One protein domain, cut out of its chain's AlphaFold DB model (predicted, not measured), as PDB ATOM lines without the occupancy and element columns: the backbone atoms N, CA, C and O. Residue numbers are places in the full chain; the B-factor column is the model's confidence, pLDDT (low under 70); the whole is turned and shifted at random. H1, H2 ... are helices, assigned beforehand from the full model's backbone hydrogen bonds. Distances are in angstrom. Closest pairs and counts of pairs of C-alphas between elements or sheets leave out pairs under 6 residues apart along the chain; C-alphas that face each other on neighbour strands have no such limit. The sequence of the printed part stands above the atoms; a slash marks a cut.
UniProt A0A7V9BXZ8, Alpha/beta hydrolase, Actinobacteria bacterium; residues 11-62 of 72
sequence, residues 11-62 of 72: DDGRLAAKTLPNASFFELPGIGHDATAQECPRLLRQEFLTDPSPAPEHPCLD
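What this domain is: This is residues 11 to 62 of the 72 residues of the protein "Alpha/beta hydrolase" of Actinobacteria bacterium (UniProt A0A7V9BXZ8). This is a domain with little regular structure: two separate helices, H1 and the longer H2, lie at opposite sides of a body made largely of loop. A long link loops across between them, and after H2 the last stretch, residues 51 to 62, folds back along it. The printed part has 52 residues, with H1 and then H2 and no named strand; the class is all helix, though the helices hold 19 residues, under half. The whole is compact and rounded, with a radius of gyration of the C-alphas of 11.0 A and spans of 26 by 24 by 17 A.

Where its parts are: H1, residues 11 to 17, begins at C-alpha 11 (25.334, -13.003, 32.871). H2, residues 39 to 50, measures 16.9 A and ends at C-alpha 50 (20.692, -38.388, 33.316).

How they stand to each other: H1 and H2 are apart, with no C-alpha of one within 8 A of the other. In H1 and H2 every O i to N i+4 pair is within hydrogen-bond range.

The domain as a whole: The farthest C-alphas, of Pro 21 and Gly 30, are 27.6 A apart. The link from H1 to H2, residues 18 to 38, is long. The printed part has no cut. Mean pLDDT of the printed part is 91.7; residues 54 to 56 are under 70.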
ATOM      1  N   ASP A  11      26.582 -13.700  32.548       97.88
ATOM      2  CA  ASP A  11      25.334 -13.003  32.871       97.88
ATOM      3  C   ASP A  11      24.144 -13.487  32.036       97.88
ATOM      4  O   ASP A  11      23.053 -13.649  32.587       97.88
ATOM      5  N   ASP A  12      24.348 -13.831  30.761       97.00
ATOM      6  CA  ASP A  12      23.293 -14.391  29.909       97.00
ATOM      7  C   ASP A  12      22.816 -15.740  30.461       97.00
ATOM      8  O   ASP A  12      21.615 -16.002  30.569       97.00
ATOM      9  N   GLY A  13      23.757 -16.584  30.901       95.88
ATOM     10  CA  GLY A  13      23.448 -17.864  31.539       95.88
ATOM     11  C   GLY A  13      22.726 -17.707  32.880       95.88
ATOM     12  O   GLY A  13      21.790 -18.457  33.161       95.88
ATOM     13  N   ARG A  14      23.101 -16.707  33.694       97.00
ATOM     14  CA  ARG A  14      22.378 -16.373  34.934       97.00
ATOM     15  C   ARG A  14      20.948 -15.929  34.654       97.00
ATOM     16  O   ARG A  14      20.045 -16.291  35.405       97.00
ATOM     17  N   LEU A  15      20.730 -15.133  33.609       97.31
ATOM     18  CA  LEU A  15      19.391 -14.700  33.210       97.31
ATOM     19  C   LEU A  15      18.551 -15.878  32.709       97.31
ATOM     20  O   LEU A  15      17.405 -16.015  33.130       97.31
ATOM     21  N   ALA A  16      19.128 -16.762  31.892       95.88
ATOM     22  CA  ALA A  16      18.455 -17.971  31.423       95.88
ATOM     23  C   ALA A  16      18.070 -18.916  32.577       95.88
ATOM     24  O   ALA A  16      16.949 -19.417  32.623       95.88
ATOM     25  N   ALA A  17      18.956 -19.117  33.559       94.38
ATOM     26  CA  ALA A  17      18.674 -19.979  34.709       94.38
ATOM     27  C   ALA A  17      17.495 -19.482  35.569       94.38
ATOM     28  O   ALA A  17      16.823 -20.285  36.207       94.38
ATOM     29  N   LYS A  18      17.190 -18.176  35.557       96.00
ATOM     30  CA  LYS A  18      16.027 -17.615  36.274       96.00
ATOM     31  C   LYS A  18      14.683 -17.974  35.639       96.00
ATOM     32  O   LYS A  18      13.664 -17.869  36.314       96.00
ATOM     33  N   THR A  19      14.653 -18.332  34.356       96.81
ATOM     34  CA  THR A  19      13.408 -18.592  33.611       96.81
ATOM     35  C   THR A  19      13.186 -20.072  33.307       96.81
ATOM     36  O   THR A  19      12.113 -20.444  32.833       96.81
ATOM     37  N   LEU A  20      14.169 -20.925  33.605       93.94
ATOM     38  CA  LEU A  20      14.131 -22.361  33.365       93.94
ATOM     39  C   LEU A  20      14.013 -23.109  34.707       93.94
ATOM     40  O   LEU A  20      14.973 -23.127  35.474       93.94
ATOM     41  N   PRO A  21      12.868 -23.752  35.007       89.25
ATOM     42  CA  PRO A  21      12.559 -24.256  36.352       89.25
ATOM     43  C   PRO A  21      13.461 -25.403  36.830       89.25
ATOM     44  O   PRO A  21      13.555 -25.633  38.029       89.25
ATOM     45  N   ASN A  22      14.131 -26.093  35.905       89.31
ATOM     46  CA  ASN A  22      15.052 -27.195  36.196       89.31
ATOM     47  C   ASN A  22      16.502 -26.838  35.832       89.31
ATOM     48  O   ASN A  22      17.301 -27.726  35.571       89.31
ATOM     49  N   ALA A  23      16.840 -25.553  35.700       91.62
ATOM     50  CA  ALA A  23      18.197 -25.155  35.349       91.62
ATOM     51  C   ALA A  23      19.097 -25.058  36.583       91.62
ATOM     52  O   ALA A  23      18.708 -24.535  37.623       91.62
ATOM     53  N   SER A  24      20.345 -25.489  36.409       90.94
ATOM     54  CA  SER A  24      21.452 -25.199  37.320       90.94
ATOM     55  C   SER A  24      22.481 -24.332  36.604       90.94
ATOM     56  O   SER A  24      22.728 -24.505  35.408       90.94
ATOM     57  N   PHE A  25      23.080 -23.386  37.325       93.19
ATOM     58  CA  PHE A  25      24.093 -22.490  36.780       93.19
ATOM     59  C   PHE A  25      25.426 -22.691  37.496       93.19
ATOM     60  O   PHE A  25      25.520 -22.495  38.703       93.19
ATOM     61  N   PHE A  26      26.463 -22.994  36.715       93.75
ATOM     62  CA  PHE A  26      27.852 -23.037  37.164       93.75
ATOM     63  C   PHE A  26      28.663 -21.996  36.389       93.75
ATOM     64  O   PHE A  26      28.651 -21.997  35.152       93.75
ATOM     65  N   GLU A  27      29.369 -21.112  37.090       94.25
ATOM     66  CA  GLU A  27      30.406 -20.261  36.495       94.25
ATOM     67  C   GLU A  27      31.752 -20.978  36.607       94.25
ATOM     68  O   GLU A  27      32.133 -21.405  37.691       94.25
ATOM     69  N   LEU A  28      32.449 -21.145  35.484       94.56
ATOM     70  CA  LEU A  28      33.602 -22.035  35.374       94.56
ATOM     71  C   LEU A  28      34.909 -21.220  35.300       94.56
ATOM     72  O   LEU A  28      35.138 -20.548  34.282       94.56
ATOM     73  N   PRO A  29      35.760 -21.242  36.344       94.00
ATOM     74  CA  PRO A  29      37.031 -20.517  36.362       94.00
ATOM     75  C   PRO A  29      37.968 -20.967  35.239       94.00
ATOM     76  O   PRO A  29      37.996 -22.141  34.891       94.00
ATOM     77  N   GLY A  30      38.741 -20.041  34.664       93.88
ATOM     78  CA  GLY A  30      39.739 -20.372  33.632       93.88
ATOM     79  C   GLY A  30      39.183 -20.731  32.253       93.88
ATOM     80  O   GLY A  30      39.958 -20.867  31.312       93.88
ATOM     81  N   ILE A  31      37.861 -20.841  32.103       95.50
ATOM     82  CA  ILE A  31      37.217 -21.299  30.869       95.50
ATOM     83  C   ILE A  31      36.607 -20.120  30.100       95.50
ATOM     84  O   ILE A  31      35.973 -19.239  30.686       95.50
ATOM     85  N   GLY A  32      36.803 -20.118  28.778       94.88
ATOM     86  CA  GLY A  32      36.203 -19.176  27.830       94.88
ATOM     87  C   GLY A  32      34.973 -19.749  27.116       94.88
ATOM     88  O   GLY A  32      34.155 -20.440  27.726       94.88
ATOM     89  N   HIS A  33      34.849 -19.457  25.819       96.81
ATOM     90  CA  HIS A  33      33.784 -20.006  24.977       96.81
ATOM     91  C   HIS A  33      33.935 -21.518  24.750       96.81
ATOM     92  O   HIS A  33      35.024 -22.068  24.900       96.81
ATOM     93  N   ASP A  34      32.830 -22.175  24.387       94.81
ATOM     94  CA  ASP A  34      32.731 -23.630  24.201       94.81
ATOM     95  C   ASP A  34      33.187 -24.437  25.432       94.81
ATOM     96  O   ASP A  34      33.976 -25.380  25.369       94.81
ATOM     97  N   ALA A  35      32.665 -24.064  26.605       94.88
ATOM     98  CA  ALA A  35      33.054 -24.659  27.884       94.88
ATOM     99  C   ALA A  35      32.939 -26.194  27.921       94.88
ATOM    100  O   ALA A  35      33.681 -26.855  28.644       94.88
ATOM    101  N   THR A  36      32.029 -26.777  27.138       95.00
ATOM    102  CA  THR A  36      31.809 -28.229  27.116       95.00
ATOM    103  C   THR A  36      32.852 -29.025  26.331       95.00
ATOM    104  O   THR A  36      32.775 -30.255  26.318       95.00
ATOM    105  N   ALA A  37      33.816 -28.345  25.708       94.75
ATOM    106  CA  ALA A  37      35.044 -28.956  25.212       94.75
ATOM    107  C   ALA A  37      36.000 -29.357  26.353       94.75
ATOM    108  O   ALA A  37      36.895 -30.171  26.140       94.75
ATOM    109  N   GLN A  38      35.810 -28.812  27.560       94.56
ATOM    110  CA  GLN A  38      36.568 -29.172  28.760       94.56
ATOM    111  C   GLN A  38      35.888 -30.311  29.528       94.56
ATOM    112  O   GLN A  38      34.664 -30.465  29.492       94.56
ATOM    113  N   GLU A  39      36.682 -31.087  30.265       95.19
ATOM    114  CA  GLU A  39      36.228 -32.319  30.920       95.19
ATOM    115  C   GLU A  39      35.129 -32.083  31.961       95.19
ATOM    116  O   GLU A  39      34.045 -32.655  31.862       95.19
ATOM    117  N   CYS A  40      35.375 -31.204  32.935       94.88
ATOM    118  CA  CYS A  40      34.439 -30.991  34.038       94.88
ATOM    119  C   CYS A  40      33.053 -30.500  33.559       94.88
ATOM    120  O   CYS A  40      32.047 -31.136  33.878       94.88
ATOM    121  N   PRO A  41      32.939 -29.460  32.706       94.88
ATOM    122  CA  PRO A  41      31.641 -29.039  32.169       94.88
ATOM    123  C   PRO A  41      30.967 -30.095  31.285       94.88
ATOM    124  O   PRO A  41      29.737 -30.138  31.203       94.88
ATOM    125  N   ARG A  42      31.748 -30.949  30.611       95.81
ATOM    126  CA  ARG A  42      31.217 -32.076  29.838       95.81
ATOM    127  C   ARG A  42      30.568 -33.120  30.747       95.81
ATOM    128  O   ARG A  42      29.480 -33.580  30.398       95.81
ATOM    129  N   LEU A  43      31.200 -33.457  31.872       93.94
ATOM    130  CA  LEU A  43      30.663 -34.379  32.880       93.94
ATOM    131  C   LEU A  43      29.382 -33.824  33.510       93.94
ATOM    132  O   LEU A  43      28.352 -34.487  33.455       93.94
ATOM    133  N   LEU A  44      29.396 -32.564  33.961       93.44
ATOM    134  CA  LEU A  44      28.212 -31.898  34.524       93.44
ATOM    135  C   LEU A  44      27.010 -31.930  33.574       93.44
ATOM    136  O   LEU A  44      25.882 -32.201  33.981       93.44
ATOM    137  N   ARG A  45      27.243 -31.688  32.277       93.62
ATOM    138  CA  ARG A  45      26.193 -31.797  31.256       93.62
ATOM    139  C   ARG A  45      25.665 -33.229  31.132       93.62
ATOM    140  O   ARG A  45      24.465 -33.406  30.964       93.62
ATOM    141  N   GLN A  46      26.535 -34.237  31.150       94.44
ATOM    142  CA  GLN A  46      26.131 -35.646  31.040       94.44
ATOM    143  C   GLN A  46      25.309 -36.101  32.251       94.44
ATOM    144  O   GLN A  46      24.297 -36.781  32.075       94.44
ATOM    145  N   GLU A  47      25.707 -35.689  33.454       92.38
ATOM    146  CA  GLU A  47      24.970 -35.962  34.686       92.38
ATOM    147  C   GLU A  47      23.604 -35.291  34.671       92.38
ATOM    148  O   GLU A  47      22.607 -35.980  34.848       92.38
ATOM    149  N   PHE A  48      23.533 -34.002  34.323       92.06
ATOM    150  CA  PHE A  48      22.269 -33.271  34.202       92.06
ATOM    151  C   PHE A  48      21.266 -33.939  33.246       92.06
ATOM    152  O   PHE A  48      20.063 -33.955  33.497       92.06
ATOM    153  N   LEU A  49      21.750 -34.490  32.127       93.06
ATOM    154  CA  LEU A  49      20.900 -35.197  31.162       93.06
ATOM    155  C   LEU A  49      20.382 -36.541  31.693       93.06
ATOM    156  O   LEU A  49      19.378 -37.041  31.190       93.06
ATOM    157  N   THR A  50      21.071 -37.125  32.673       94.06
ATOM    158  CA  THR A  50      20.692 -38.388  33.316       94.06
ATOM    159  C   THR A  50      19.776 -38.144  34.515       94.06
ATOM    160  O   THR A  50      18.751 -38.808  34.651       94.06
ATOM    161  N   ASP A  51      20.125 -37.168  35.349       90.00
ATOM    162  CA  ASP A  51      19.346 -36.662  36.472       90.00
ATOM    163  C   ASP A  51      19.465 -35.125  36.508       90.00
ATOM    164  O   ASP A  51      20.545 -34.591  36.774       90.00
ATOM    165  N   PRO A  52      18.368 -34.387  36.262       85.00
ATOM    166  CA  PRO A  52      18.376 -32.928  36.227       85.00
ATOM    167  C   PRO A  52      18.465 -32.279  37.618       85.00
ATOM    168  O   PRO A  52      18.302 -31.062  37.721       85.00
ATOM    169  N   SER A  53      18.734 -33.057  38.672       82.50
ATOM    170  CA  SER A  53      18.925 -32.604  40.055       82.50
ATOM    171  C   SER A  53      20.413 -32.616  40.464       82.50
ATOM    172  O   SER A  53      20.773 -33.313  41.416       82.50
ATOM    173  N   PRO A  54      21.322 -31.897  39.768       67.56
ATOM    174  CA  PRO A  54      22.742 -31.964  40.083       67.56
ATOM    175  C   PRO A  54      23.023 -31.358  41.460       67.56
ATOM    176  O   PRO A  54      22.385 -30.389  41.885       67.56
ATOM    177  N   ALA A  55      24.018 -31.914  42.150       69.81
ATOM    178  CA  ALA A  55      24.532 -31.312  43.369       69.81
ATOM    179  C   ALA A  55      25.047 -29.885  43.069       69.81
ATOM    180  O   ALA A  55      25.704 -29.677  42.045       69.81
ATOM    181  N   PRO A  56      24.781 -28.895  43.942       68.50
ATOM    182  CA  PRO A  56      25.241 -27.518  43.745       68.50
ATOM    183  C   PRO A  56      26.769 -27.381  43.797       68.50
ATOM    184  O   PRO A  56      27.308 -26.390  43.312       68.50
ATOM    185  N   GLU A  57      27.462 -28.381  44.345       77.88
ATOM    186  CA  GLU A  57      28.917 -28.484  44.374       77.88
ATOM    187  C   GLU A  57      29.311 -29.853  43.809       77.88
ATOM    188  O   GLU A  57      28.823 -30.887  44.266       77.88
ATOM    189  N   HIS A  58      30.153 -29.852  42.776       86.50
ATOM    190  CA  HIS A  58      30.618 -31.059  42.102       86.50
ATOM    191  C   HIS A  58      32.152 -31.118  42.182       86.50
ATOM    192  O   HIS A  58      32.787 -30.133  41.801       86.50
ATOM    193  N   PRO A  59      32.766 -32.249  42.588       90.06
ATOM    194  CA  PRO A  59      34.203 -32.325  42.876       90.06
ATOM    195  C   PRO A  59      35.122 -31.839  41.748       90.06
ATOM    196  O   PRO A  59      36.141 -31.217  42.003       90.06
ATOM    197  N   CYS A  60      34.753 -32.062  40.480       91.81
ATOM    198  CA  CYS A  60      35.574 -31.602  39.351       91.81
ATOM    199  C   CYS A  60      35.722 -30.074  39.247       91.81
ATOM    200  O   CYS A  60      36.585 -29.603  38.508       91.81
ATOM    201  N   LEU A  61      34.866 -29.299  39.924       91.56
ATOM    202  CA  LEU A  61      34.960 -27.840  39.946       91.56
ATOM    203  C   LEU A  61      36.168 -27.361  40.757       91.56
ATOM    204  O   LEU A  61      36.701 -26.300  40.441       91.56
ATOM    205  N   ASP A  62      36.616 -28.145  41.742       91.56
ATOM    206  CA  ASP A  62      37.763 -27.813  42.598       91.56
ATOM    207  C   ASP A  62      39.083 -27.803  41.812       91.56
ATOM    208  O   ASP A  62      40.015 -27.075  42.153       91.56
TER     209      ASP A  62